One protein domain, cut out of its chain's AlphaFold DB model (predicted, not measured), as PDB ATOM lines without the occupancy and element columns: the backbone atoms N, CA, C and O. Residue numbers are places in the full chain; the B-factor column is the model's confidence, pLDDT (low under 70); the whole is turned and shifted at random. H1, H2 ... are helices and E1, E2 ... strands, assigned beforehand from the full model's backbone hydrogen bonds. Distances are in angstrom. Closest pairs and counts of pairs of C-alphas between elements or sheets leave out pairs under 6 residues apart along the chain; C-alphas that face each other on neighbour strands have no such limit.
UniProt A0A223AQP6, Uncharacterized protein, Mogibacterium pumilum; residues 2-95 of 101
ATOM      1  N   LYS A   2     -38.356  14.013   2.790       80.19
ATOM      2  CA  LYS A   2     -38.033  13.388   1.483       80.19
ATOM      3  C   LYS A   2     -37.770  14.381   0.335       80.19
ATOM      4  O   LYS A   2     -36.785  14.234  -0.370       80.19
ATOM      5  N   LYS A   3     -38.596  15.427   0.189       84.12
ATOM      6  CA  LYS A   3     -38.393  16.484  -0.827       84.12
ATOM      7  C   LYS A   3     -37.073  17.243  -0.626       84.12
ATOM      8  O   LYS A   3     -36.351  17.452  -1.584       84.12
ATOM      9  N   MET A   4     -36.734  17.564   0.625       89.44
ATOM     10  CA  MET A   4     -35.483  18.241   0.988       89.44
ATOM     11  C   MET A   4     -34.254  17.370   0.686       89.44
ATOM     12  O   MET A   4     -33.286  17.867   0.126       89.44
ATOM     13  N   LEU A   5     -34.316  16.064   0.979       91.88
ATOM     14  CA  LEU A   5     -33.252  15.112   0.628       91.88
ATOM     15  C   LEU A   5     -33.058  14.997  -0.892       91.88
ATOM     16  O   LEU A   5     -31.924  14.980  -1.359       91.88
ATOM     17  N   ILE A   6     -34.150  14.967  -1.663       94.06
ATOM     18  CA  ILE A   6     -34.093  14.939  -3.133       94.06
ATOM     19  C   ILE A   6     -33.463  16.228  -3.675       94.06
ATOM     20  O   ILE A   6     -32.588  16.154  -4.530       94.06
ATOM     21  N   THR A   7     -33.852  17.399  -3.159       94.56
ATOM     22  CA  THR A   7     -33.246  18.679  -3.561       94.56
ATOM     23  C   THR A   7     -31.746  18.701  -3.276       94.56
ATOM     24  O   THR A   7     -30.977  19.066  -4.155       94.56
ATOM     25  N   ILE A   8     -31.316  18.259  -2.088       95.25
ATOM     26  CA  ILE A   8     -29.891  18.187  -1.728       95.25
ATOM     27  C   ILE A   8     -29.130  17.267  -2.689       95.25
ATOM     28  O   ILE A   8     -28.057  17.636  -3.162       95.25
ATOM     29  N   LEU A   9     -29.695  16.101  -3.013       95.88
ATOM     30  CA  LEU A   9     -29.063  15.143  -3.918       95.88
ATOM     31  C   LEU A   9     -28.914  15.706  -5.338       95.88
ATOM     32  O   LEU A   9     -27.848  15.583  -5.931       95.88
ATOM     33  N   ILE A  10     -29.950  16.367  -5.866       96.31
ATOM     34  CA  ILE A  10     -29.902  17.002  -7.192       96.31
ATOM     35  C   ILE A  10     -28.839  18.101  -7.220       96.31
ATOM     36  O   ILE A  10     -28.028  18.133  -8.143       96.31
ATOM     37  N   THR A  11     -28.811  18.972  -6.207       96.06
ATOM     38  CA  THR A  11     -27.812  20.042  -6.120       96.06
ATOM     39  C   THR A  11     -26.397  19.468  -6.065       96.06
ATOM     40  O   THR A  11     -25.527  19.955  -6.778       96.06
ATOM     41  N   LEU A  12     -26.172  18.403  -5.288       96.38
ATOM     42  CA  LEU A  12     -24.874  17.731  -5.200       96.38
ATOM     43  C   LEU A  12     -24.448  17.114  -6.542       96.38
ATOM     44  O   LEU A  12     -23.314  17.288  -6.976       96.38
ATOM     45  N   CYS A  13     -25.351  16.413  -7.226       96.06
ATOM     46  CA  CYS A  13     -25.060  15.850  -8.543       96.06
ATOM     47  C   CYS A  13     -24.756  16.945  -9.576       96.06
ATOM     48  O   CYS A  13     -23.838  16.791 -10.378       96.06
ATOM     49  N   ALA A  14     -25.493  18.058  -9.542       96.25
ATOM     50  CA  ALA A  14     -25.276  19.182 -10.446       96.25
ATOM     51  C   ALA A  14     -23.920  19.864 -10.209       96.25
ATOM     52  O   ALA A  14     -23.225  20.174 -11.175       96.25
ATOM     53  N   THR A  15     -23.510  20.064  -8.950       95.94
ATOM     54  CA  THR A  15     -22.202  20.664  -8.642       95.94
ATOM     55  C   THR A  15     -21.053  19.752  -9.054       95.94
ATOM     56  O   THR A  15     -20.122  20.223  -9.699       95.94
ATOM     57  N   ILE A  16     -21.141  18.448  -8.770       96.38
ATOM     58  CA  ILE A  16     -20.145  17.460  -9.215       96.38
ATOM     59  C   ILE A  16     -20.057  17.441 -10.749       96.38
ATOM     60  O   ILE A  16     -18.961  17.481 -11.307       96.38
ATOM     61  N   GLY A  17     -21.201  17.443 -11.440       94.94
ATOM     62  CA  GLY A  17     -21.251  17.489 -12.902       94.94
ATOM     63  C   GLY A  17     -20.602  18.748 -13.488       94.94
ATOM     64  O   GLY A  17     -19.843  18.653 -14.449       94.94
ATOM     65  N   LEU A  18     -20.850  19.917 -12.889       94.56
ATOM     66  CA  LEU A  18     -20.244  21.184 -13.310       94.56
ATOM     67  C   LEU A  18     -18.727  21.208 -13.098       94.56
ATOM     68  O   LEU A  18     -18.010  21.661 -13.989       94.56
ATOM     69  N   VAL A  19     -18.241  20.707 -11.960       95.00
ATOM     70  CA  VAL A  19     -16.799  20.613 -11.676       95.00
ATOM     71  C   VAL A  19     -16.117  19.713 -12.703       95.00
ATOM     72  O   VAL A  19     -15.172  20.144 -13.356       95.00
ATOM     73  N   HIS A  20     -16.658  18.517 -12.953       93.44
ATOM     74  CA  HIS A  20     -16.103  17.623 -13.971       93.44
ATOM     75  C   HIS A  20     -16.116  18.228 -15.375       93.44
ATOM     76  O   HIS A  20     -15.168  18.028 -16.136       93.44
ATOM     77  N   LEU A  21     -17.173  18.952 -15.748       92.38
ATOM     78  CA  LEU A  21     -17.233  19.617 -17.048       92.38
ATOM     79  C   LEU A  21     -16.135  20.681 -17.174       92.38
ATOM     80  O   LEU A  21     -15.459  20.745 -18.200       92.38
ATOM     81  N   TYR A  22     -15.951  21.485 -16.126       92.81
ATOM     82  CA  TYR A  22     -14.927  22.522 -16.081       92.81
ATOM     83  C   TYR A  22     -13.516  21.934 -16.160       92.81
ATOM     84  O   TYR A  22     -12.729  22.372 -16.997       92.81
ATOM     85  N   ASP A  23     -13.214  20.915 -15.352       91.38
ATOM     86  CA  ASP A  23     -11.886  20.298 -15.300       91.38
ATOM     87  C   ASP A  23     -11.495  19.688 -16.650       91.38
ATOM     88  O   ASP A  23     -10.397  19.930 -17.152       91.38
ATOM     89  N   ASN A  24     -12.414  18.958 -17.292       90.56
ATOM     90  CA  ASN A  24     -12.157  18.360 -18.603       90.56
ATOM     91  C   ASN A  24     -11.915  19.423 -19.683       90.56
ATOM     92  O   ASN A  24     -10.990  19.288 -20.485       90.56
ATOM     93  N   TRP A  25     -12.709  20.501 -19.691       91.31
ATOM     94  CA  TRP A  25     -12.524  21.591 -20.651       91.31
ATOM     95  C   TRP A  25     -11.208  22.331 -20.400       91.31
ATOM     96  O   TRP A  25     -10.477  22.651 -21.338       91.31
ATOM     97  N   TYR A  26     -10.885  22.595 -19.135       92.94
ATOM     98  CA  TYR A  26      -9.665  23.292 -18.761       92.94
ATOM     99  C   TYR A  26      -8.417  22.498 -19.155       92.94
ATOM    100  O   TYR A  26      -7.493  23.075 -19.729       92.94
ATOM    101  N   ILE A  27      -8.400  21.185 -18.900       92.94
ATOM    102  CA  ILE A  27      -7.284  20.308 -19.271       92.94
ATOM    103  C   ILE A  27      -7.121  20.260 -20.796       92.94
ATOM    104  O   ILE A  27      -6.006  20.472 -21.271       92.94
ATOM    105  N   ASP A  28      -8.204  20.066 -21.565       92.19
ATOM    106  CA  ASP A  28      -8.149  20.089 -23.039       92.19
ATOM    107  C   ASP A  28      -7.568  21.411 -23.552       92.19
ATOM    108  O   ASP A  28      -6.604  21.439 -24.322       92.19
ATOM    109  N   TYR A  29      -8.102  22.530 -23.058       92.31
ATOM    110  CA  TYR A  29      -7.639  23.852 -23.448       92.31
ATOM    111  C   TYR A  29      -6.166  24.079 -23.088       92.31
ATOM    112  O   TYR A  29      -5.408  24.604 -23.907       92.31
ATOM    113  N   ASN A  30      -5.740  23.681 -21.886       93.88
ATOM    114  CA  ASN A  30      -4.360  23.834 -21.431       93.88
ATOM    115  C   ASN A  30      -3.397  23.018 -22.302       93.88
ATOM    116  O   ASN A  30      -2.426  23.573 -22.821       93.88
ATOM    117  N   LEU A  31      -3.704  21.737 -22.524       93.44
ATOM    118  CA  LEU A  31      -2.882  20.850 -23.343       93.44
ATOM    119  C   LEU A  31      -2.762  21.362 -24.773       93.44
ATOM    120  O   LEU A  31      -1.665  21.375 -25.319       93.44
ATOM    121  N   ARG A  32      -3.850  21.852 -25.371       93.19
ATOM    122  CA  ARG A  32      -3.823  22.372 -26.742       93.19
ATOM    123  C   ARG A  32      -3.073  23.696 -26.848       93.19
ATOM    124  O   ARG A  32      -2.240  23.853 -27.741       93.19
ATOM    125  N   LYS A  33      -3.308  24.630 -25.920       94.00
ATOM    126  CA  LYS A  33      -2.674  25.958 -25.913       94.00
ATOM    127  C   LYS A  33      -1.168  25.900 -25.658       94.00
ATOM    128  O   LYS A  33      -0.423  26.670 -26.267       94.00
ATOM    129  N   TYR A  34      -0.732  25.003 -24.775       95.50
ATOM    130  CA  TYR A  34       0.670  24.823 -24.380       95.50
ATOM    131  C   TYR A  34       1.306  23.559 -24.977       95.50
ATOM    132  O   TYR A  34       2.395  23.159 -24.575       95.50
ATOM    133  N   SER A  35       0.661  22.958 -25.976       95.06
ATOM    134  CA  SER A  35       1.093  21.718 -26.633       95.06
ATOM    135  C   SER A  35       2.539  21.750 -27.121       95.06
ATOM    136  O   SER A  35       3.286  20.807 -26.888       95.06
ATOM    137  N   VAL A  36       2.951  22.854 -27.750       95.19
ATOM    138  CA  VAL A  36       4.323  23.068 -28.241       95.19
ATOM    139  C   VAL A  36       5.337  22.977 -27.099       95.19
ATOM    140  O   VAL A  36       6.376  22.342 -27.248       95.19
ATOM    141  N   TYR A  37       5.022  23.572 -25.944       95.75
ATOM    142  CA  TYR A  37       5.885  23.530 -24.765       95.75
ATOM    143  C   TYR A  37       5.986  22.112 -24.203       95.75
ATOM    144  O   TYR A  37       7.086  21.655 -23.906       95.75
ATOM    145  N   TYR A  38       4.864  21.402 -24.077       96.00
ATOM    146  CA  TYR A  38       4.890  20.025 -23.588       96.00
ATOM    147  C   TYR A  38       5.674  19.115 -24.536       96.00
ATOM    148  O   TYR A  38       6.581  18.428 -24.086       96.00
ATOM    149  N   ALA A  39       5.412  19.181 -25.843       95.88
ATOM    150  CA  ALA A  39       6.119  18.364 -26.824       95.88
ATOM    151  C   ALA A  39       7.630  18.620 -26.842       95.88
ATOM    152  O   ALA A  39       8.391  17.663 -26.924       95.88
ATOM    153  N   HIS A  40       8.062  19.877 -26.703       95.31
ATOM    154  CA  HIS A  40       9.484  20.221 -26.671       95.31
ATOM    155  C   HIS A  40      10.216  19.702 -25.421       95.31
ATOM    156  O   HIS A  40      11.411  19.440 -25.472       95.31
ATOM    157  N   ASN A  41       9.526  19.601 -24.278       95.88
ATOM    158  CA  ASN A  41      10.144  19.205 -23.006       95.88
ATOM    159  C   ASN A  41       9.969  17.719 -22.671       95.88
ATOM    160  O   ASN A  41      10.540  17.238 -21.693       95.88
ATOM    161  N   MET A  42       9.158  16.994 -23.436       95.12
ATOM    162  CA  MET A  42       9.027  15.549 -23.295       95.12
ATOM    163  C   MET A  42      10.270  14.846 -23.838       95.12
ATOM    164  O   MET A  42      10.880  15.286 -24.807       95.12
ATOM    165  N   GLU A  43      10.632  13.717 -23.226       97.00
ATOM    166  CA  GLU A  43      11.732  12.896 -23.720       97.00
ATOM    167  C   GLU A  43      11.453  12.444 -25.159       97.00
ATOM    168  O   GLU A  43      10.425  11.835 -25.464       97.00
ATOM    169  N   HIS A  44      12.386  12.750 -26.053       95.75
ATOM    170  CA  HIS A  44      12.288  12.429 -27.467       95.75
ATOM    171  C   HIS A  44      13.684  12.189 -28.052       95.75
ATOM    172  O   HIS A  44      14.697  12.667 -27.533       95.75
ATOM    173  N   LYS A  45      13.762  11.445 -29.160       95.81
ATOM    174  CA  LYS A  45      15.046  11.116 -29.797       95.81
ATOM    175  C   LYS A  45      15.759  12.379 -30.277       95.81
ATOM    176  O   LYS A  45      15.126  13.317 -30.758       95.81
ATOM    177  N   ASN A  46      17.089  12.378 -30.202       94.00
ATOM    178  CA  ASN A  46      17.879  13.493 -30.715       94.00
ATOM    179  C   ASN A  46      17.618  13.700 -32.219       94.00
ATOM    180  O   ASN A  46      17.519  12.730 -32.971       94.00
ATOM    181  N   GLY A  47      17.491  14.959 -32.636       92.88
ATOM    182  CA  GLY A  47      17.137  15.334 -34.008       92.88
ATOM    183  C   GLY A  47      15.651  15.189 -34.363       92.88
ATOM    184  O   GLY A  47      15.287  15.429 -35.511       92.88
ATOM    185  N   THR A  48      14.789  14.805 -33.415       93.69
ATOM    186  CA  THR A  48      13.331  14.906 -33.591       93.69
ATOM    187  C   THR A  48      12.820  16.247 -33.072       93.69
ATOM    188  O   THR A  48      13.400  16.811 -32.149       93.69
ATOM    189  N   HIS A  49      11.744  16.747 -33.685       93.50
ATOM    190  CA  HIS A  49      11.138  18.043 -33.361       93.50
ATOM    191  C   HIS A  49       9.614  17.919 -33.201       93.50
ATOM    192  O   HIS A  49       8.856  18.448 -34.025       93.50
ATOM    193  N   PRO A  50       9.124  17.170 -32.195       93.94
ATOM    194  CA  PRO A  50       7.686  16.983 -31.979       93.94
ATOM    195  C   PRO A  50       6.942  18.305 -31.731       93.94
ATOM    196  O   PRO A  50       5.764  18.429 -32.066       93.94
ATOM    197  N   GLU A  51       7.626  19.333 -31.230       93.94
ATOM    198  CA  GLU A  51       7.093  20.683 -31.079       93.94
ATOM    199  C   GLU A  51       6.642  21.307 -32.409       93.94
ATOM    200  O   GLU A  51       5.681  22.077 -32.421       93.94
ATOM    201  N   MET A  52       7.272  20.945 -33.536       90.31
ATOM    202  CA  MET A  52       6.863  21.418 -34.863       90.31
ATOM    203  C   MET A  52       5.534  20.798 -35.290       90.31
ATOM    204  O   MET A  52       4.671  21.507 -35.802       90.31
ATOM    205  N   ALA A  53       5.339  19.499 -35.035       88.69
ATOM    206  CA  ALA A  53       4.069  18.828 -35.304       88.69
ATOM    207  C   ALA A  53       2.943  19.445 -34.462       88.69
ATOM    208  O   ALA A  53       1.910  19.836 -35.005       88.69
ATOM    209  N   MET A  54       3.180  19.664 -33.163       92.25
ATOM    210  CA  MET A  54       2.187  20.302 -32.293       92.25
ATOM    211  C   MET A  54       1.871  21.743 -32.698       92.25
ATOM    212  O   MET A  54       0.711  22.154 -32.620       92.25
ATOM    213  N   ALA A  55       2.873  22.508 -33.150       91.31
ATOM    214  CA  ALA A  55       2.676  23.884 -33.601       91.31
ATOM    215  C   ALA A  55       1.764  23.966 -34.832       91.31
ATOM    216  O   ALA A  55       0.991  24.912 -34.966       91.31
ATOM    217  N   ILE A  56       1.842  22.969 -35.713       88.69
ATOM    218  CA  ILE A  56       0.993  22.846 -36.893       88.69
ATOM    219  C   ILE A  56      -0.408  22.362 -36.503       88.69
ATOM    220  O   ILE A  56      -1.391  23.028 -36.820       88.69
ATOM    221  N   GLU A  57      -0.516  21.221 -35.815       87.06
ATOM    222  CA  GLU A  57      -1.805  20.586 -35.498       87.06
ATOM    223  C   GLU A  57      -2.701  21.472 -34.626       87.06
ATOM    224  O   GLU A  57      -3.925  21.453 -34.756       87.06
ATOM    225  N   ASN A  58      -2.095  22.277 -33.748       90.69
ATOM    226  CA  ASN A  58      -2.807  23.149 -32.819       90.69
ATOM    227  C   ASN A  58      -2.683  24.636 -33.174       90.69
ATOM    228  O   ASN A  58      -2.997  25.486 -32.340       90.69
ATOM    229  N   ILE A  59      -2.284  24.985 -34.403       90.12
ATOM    230  CA  ILE A  59      -2.030  26.378 -34.815       90.12
ATOM    231  C   ILE A  59      -3.203  27.333 -34.527       90.12
ATOM    232  O   ILE A  59      -2.985  28.504 -34.224       90.12
ATOM    233  N   GLY A  60      -4.447  26.840 -34.563       89.19
ATOM    234  CA  GLY A  60      -5.646  27.636 -34.279       89.19
ATOM    235  C   GLY A  60      -5.826  28.026 -32.804       89.19
ATOM    236  O   GLY A  60      -6.592  28.937 -32.507       89.19
ATOM    237  N   VAL A  61      -5.135  27.358 -31.874       90.88
ATOM    238  CA  VAL A  61      -5.338  27.513 -30.419       90.88
ATOM    239  C   VAL A  61      -4.058  27.764 -29.621       90.88
ATOM    240  O   VAL A  61      -4.140  28.283 -28.505       90.88
ATOM    241  N   ILE A  62      -2.880  27.437 -30.163       92.69
ATOM    242  CA  ILE A  62      -1.597  27.745 -29.517       92.69
ATOM    243  C   ILE A  62      -1.374  29.249 -29.374       92.69
ATOM    244  O   ILE A  62      -1.933  30.079 -30.098       92.69
ATOM    245  N   TYR A  63      -0.475  29.609 -28.462       88.94
ATOM    246  CA  TYR A  63       0.042  30.967 -28.401       88.94
ATOM    247  C   TYR A  63       0.824  31.326 -29.675       88.94
ATOM    248  O   TYR A  63       1.810  30.677 -30.021       88.94
ATOM    249  N   LYS A  64       0.409  32.412 -30.335       89.81
ATOM    250  CA  LYS A  64       1.081  32.989 -31.503       89.81
ATOM    251  C   LYS A  64       1.913  34.194 -31.043       89.81
ATOM    252  O   LYS A  64       1.334  35.243 -30.753       89.81
ATOM    253  N   PRO A  65       3.251  34.087 -30.937       85.44
ATOM    254  CA  PRO A  65       4.083  35.225 -30.574       85.44
ATOM    255  C   PRO A  65       3.933  36.356 -31.595       85.44
ATOM    256  O   PRO A  65       4.001  36.128 -32.805       85.44
ATOM    257  N   ASN A  66       3.789  37.587 -31.102       86.81
ATOM    258  CA  ASN A  66       3.727  38.784 -31.936       86.81
ATOM    259  C   ASN A  66       5.129  39.148 -32.456       86.81
ATOM    260  O   ASN A  66       5.796  40.045 -31.939       86.81
ATOM    261  N   LYS A  67       5.609  38.402 -33.455       89.75
ATOM    262  CA  LYS A  67       6.860  38.674 -34.170       89.75
ATOM    263  C   LYS A  67       6.530  39.144 -35.582       89.75
ATOM    264  O   LYS A  67       5.920  38.400 -36.337       89.75
ATOM    265  N   LYS A  68       7.008  40.335 -35.970       87.44
ATOM    266  CA  LYS A  68       6.749  40.947 -37.294       87.44
ATOM    267  C   LYS A  68       7.075  40.030 -38.483       87.44
ATOM    268  O   LYS A  68       6.424  40.110 -39.521       87.44
ATOM    269  N   ASN A  69       8.068  39.164 -38.310       91.88
ATOM    270  CA  ASN A  69       8.580  38.284 -39.353       91.88
ATOM    271  C   ASN A  69       7.853  36.938 -39.425       91.88
ATOM    272  O   ASN A  69       8.032  36.225 -40.408       91.88
ATOM    273  N   ILE A  70       7.030  36.601 -38.424       91.25
ATOM    274  CA  ILE A  70       6.301  35.334 -38.375       91.25
ATOM    275  C   ILE A  70       4.824  35.579 -38.665       91.25
ATOM    276  O   ILE A  70       4.188  36.421 -38.032       91.25
ATOM    277  N   ARG A  71       4.261  34.828 -39.612       90.31
ATOM    278  CA  ARG A  71       2.826  34.848 -39.920       90.31
ATOM    279  C   ARG A  71       2.247  33.450 -39.785       90.31
ATOM    280  O   ARG A  71       2.878  32.486 -40.203       90.31
ATOM    281  N   TYR A  72       1.042  33.368 -39.241       90.12
ATOM    282  CA  TYR A  72       0.293  32.127 -39.068       90.12
ATOM    283  C   TYR A  72      -0.929  32.184 -39.975       90.12
ATOM    284  O   TYR A  72      -1.631  33.194 -39.978       90.12
ATOM    285  N   ARG A  73      -1.162  31.118 -40.735       88.44
ATOM    286  CA  ARG A  73      -2.370  30.911 -41.529       88.44
ATOM    287  C   ARG A  73      -3.080  29.677 -40.998       88.44
ATOM    288  O   ARG A  73      -2.478  28.605 -40.948       88.44
ATOM    289  N   ASP A  74      -4.324  29.861 -40.593       85.38
ATOM    290  CA  ASP A  74      -5.231  28.817 -40.120       85.38
ATOM    291  C   ASP A  74      -6.559  28.774 -40.903       85.38
ATOM    292  O   ASP A  74      -7.383  27.889 -40.673       85.38
ATOM    293  N   ASP A  75      -6.742  29.664 -41.883       77.94
ATOM    294  CA  ASP A  75      -7.863  29.718 -42.816       77.94
ATOM    295  C   ASP A  75      -7.524  29.009 -44.147       77.94
ATOM    296  O   ASP A  75      -6.873  29.549 -45.040       77.94
ATOM    297  N   GLY A  76      -7.976  27.759 -44.296       67.62
ATOM    298  CA  GLY A  76      -7.811  26.983 -45.540       67.62
ATOM    299  C   GLY A  76      -6.554  26.106 -45.612       67.62
ATOM    300  O   GLY A  76      -6.135  25.713 -46.699       67.62
ATOM    301  N   GLY A  77      -5.958  25.799 -44.462       76.25
ATOM    302  CA  GLY A  77      -4.745  24.994 -44.298       76.25
ATOM    303  C   GLY A  77      -3.919  25.528 -43.130       76.25
ATOM    304  O   GLY A  77      -4.163  26.642 -42.668       76.25
ATOM    305  N   PHE A  78      -2.946  24.754 -42.651       86.50
ATOM    306  CA  PHE A  78      -2.078  25.182 -41.553       86.50
ATOM    307  C   PHE A  78      -0.691  25.520 -42.086       86.50
ATOM    308  O   PHE A  78       0.026  24.645 -42.576       86.50
ATOM    309  N   ALA A  79      -0.324  26.802 -42.015       88.50
ATOM    310  CA  ALA A  79       0.987  27.265 -42.450       88.50
ATOM    311  C   ALA A  79       1.595  28.310 -41.509       88.50
ATOM    312  O   ALA A  79       0.912  29.201 -40.997       88.50
ATOM    313  N   ILE A  80       2.912  28.227 -41.333       89.81
ATOM    314  CA  ILE A  80       3.731  29.197 -40.609       89.81
ATOM    315  C   ILE A  80       4.778  29.740 -41.577       89.81
ATOM    316  O   ILE A  80       5.566  28.984 -42.143       89.81
ATOM    317  N   TYR A  81       4.793  31.057 -41.751       90.69
ATOM    318  CA  TYR A  81       5.746  31.766 -42.601       90.69
ATOM    319  C   TYR A  81       6.752  32.492 -41.723       90.69
ATOM    320  O   TYR A  81       6.346  33.230 -40.827       90.69
ATOM    321  N   ASN A  82       8.039  32.347 -42.016       92.56
ATOM    322  CA  ASN A  82       9.108  33.138 -41.424       92.56
ATOM    323  C   ASN A  82       9.840  33.905 -42.529       92.56
ATOM    324  O   ASN A  82      10.471  33.296 -43.389       92.56
ATOM    325  N   ASN A  83       9.719  35.233 -42.514       92.69
ATOM    326  CA  ASN A  83      10.335  36.128 -43.491       92.69
ATOM    327  C   ASN A  83      11.594  36.764 -42.904       92.69
ATOM    328  O   ASN A  83      11.537  37.476 -41.900       92.69
ATOM    329  N   PHE A  84      12.724  36.549 -43.556       90.62
ATOM    330  CA  PHE A  84      13.999  37.128 -43.167       90.62
ATOM    331  C   PHE A  84      14.185  38.509 -43.809       90.62
ATOM    332  O   PHE A  84      13.600  38.833 -44.841       90.62
ATOM    333  N   ALA A  85      15.013  39.354 -43.187       89.06
ATOM    334  CA  ALA A  85      15.253  40.721 -43.665       89.06
ATOM    335  C   ALA A  85      15.979  40.770 -45.024       89.06
ATOM    336  O   ALA A  85      15.867  41.757 -45.744       89.06
ATOM    337  N   ASN A  86      16.698  39.703 -45.375       91.31
ATOM    338  CA  ASN A  86      17.372  39.519 -46.663       91.31
ATOM    339  C   ASN A  86      16.416  39.082 -47.794       91.31
ATOM    340  O   ASN A  86      16.868  38.874 -48.914       91.31
ATOM    341  N   GLY A  87      15.114  38.937 -47.516       87.31
ATOM    342  CA  GLY A  87      14.110  38.500 -48.486       87.31
ATOM    343  C   GLY A  87      13.921  36.984 -48.569       87.31
ATOM    344  O   GLY A  87      13.034  36.533 -49.291       87.31
ATOM    345  N   GLU A  88      14.695  36.192 -47.824       92.00
ATOM    346  CA  GLU A  88      14.462  34.751 -47.722       92.00
ATOM    347  C   GLU A  88      13.168  34.463 -46.955       92.00
ATOM    348  O   GLU A  88      12.762  35.198 -46.049       92.00
ATOM    349  N   GLN A  89      12.517  33.357 -47.305       91.94
ATOM    350  CA  GLN A  89      11.301  32.900 -46.649       91.94
ATOM    351  C   GLN A  89      11.405  31.406 -46.360       91.94
ATOM    352  O   GLN A  89      11.687  30.608 -47.249       91.94
ATOM    353  N   VAL A  90      11.114  31.031 -45.116       91.31
ATOM    354  CA  VAL A  90      10.899  29.637 -44.718       91.31
ATOM    355  C   VAL A  90       9.415  29.442 -44.461       91.31
ATOM    356  O   VAL A  90       8.787  30.247 -43.769       91.31
ATOM    357  N   ILE A  91       8.855  28.373 -45.023       88.75
ATOM    358  CA  ILE A  91       7.448  28.026 -44.858       88.75
ATOM    359  C   ILE A  91       7.351  26.619 -44.291       88.75
ATOM    360  O   ILE A  91       7.907  25.675 -44.848       88.75
ATOM    361  N   ILE A  92       6.612  26.489 -43.200       86.50
ATOM    362  CA  ILE A  92       6.172  25.208 -42.664       86.50
ATOM    363  C   ILE A  92       4.707  25.077 -43.054       86.50
ATOM    364  O   ILE A  92       3.901  25.923 -42.674       86.50
ATOM    365  N   ILE A  93       4.371  24.061 -43.844       83.50
ATOM    366  CA  ILE A  93       3.009  23.820 -44.329       83.50
ATOM    367  C   ILE A  93       2.618  22.403 -43.944       83.50
ATOM    368  O   ILE A  93       3.411  21.474 -44.091       83.50
ATOM    369  N   HIS A  94       1.378  22.239 -43.512       75.12
ATOM    370  CA  HIS A  94       0.727  20.946 -43.444       75.12
ATOM    371  C   HIS A  94      -0.502  20.957 -44.338       75.12
ATOM    372  O   HIS A  94      -1.425  21.756 -44.152       75.12
ATOM    373  N   ASP A  95      -0.476  20.088 -45.343       67.50
ATOM    374  CA  ASP A  95      -1.606  19.879 -46.232       67.50
ATOM    375  C   ASP A  95      -2.608  18.946 -45.537       67.50
ATOM    376  O   ASP A  95      -2.272  17.831 -45.145       67.50
TER     377      ASP A  95
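AT A GLANCE: This is residues 2 to 95 of the 101 residues of an uncharacterized protein of Mogibacterium pumilum (UniProt A0A223AQP6). One long helix, H1, is an arm whose residues 2 to 28 stick out from a small head. In the head, the helical hairpin of H2 and H3 meets a three-stranded sheet through H3, which packs on one face of it. The printed part has 94 residues with three named helices followed by three named strands; the sheet, in the order E1, E2, E3, is antiparallel, and the class is mixed, helices and strands. The whole is extended, with a radius of gyration of the C-alphas of 21.2 A and spans of 77 by 32 by 24 A, the arm making the length.

IN THESE COORDINATES: H1, residues 2 to 33, begins at C-alpha 2 (-38.033, 13.388, 1.483) and is 46.5 A long. H2 is residues 35 to 41 and H3 residues 50 to 57, which begins at C-alpha 50 (7.686, 16.983, -31.979). E1 is residues 70 to 73, E2 residues 78 to 83, 16.7 A, and E3 residues 89 to 94, 16.3 A, ending at C-alpha 94 (0.727, 20.946, -43.444).

HOW THE PARTS SIT: H1 and H2 are close but not clearly touching, the closest C-alphas being those of Leu 31 and Tyr 38, 7.8 A apart. H2 and H3 touch, C-alphas of Val 36 and Glu 51 closest at 4.6 A, at a shallow tilt of 5 degrees, opposite ways. In H1, H2 and H3 every O i to N i+4 pair is within hydrogen-bond range. H3 is on the sheet at a height of 9.7 A; its closest C-alpha pair with E2 is Ile 56 and Phe 78, 6.1 A. E1, E2 and E3 form a meander, each strand the antiparallel neighbour of the one before: N 71 and O 81 are 2.9 A apart, N 80 and O 92 2.8 A.

THE WHOLE: The C-alphas farthest apart, of Lys 2 and Asn 86, are 77.9 A apart. The printed part has no cut. The link from H3 to E1 is long, with 12 residues. Residues 76 and 95 have pLDDT under 70.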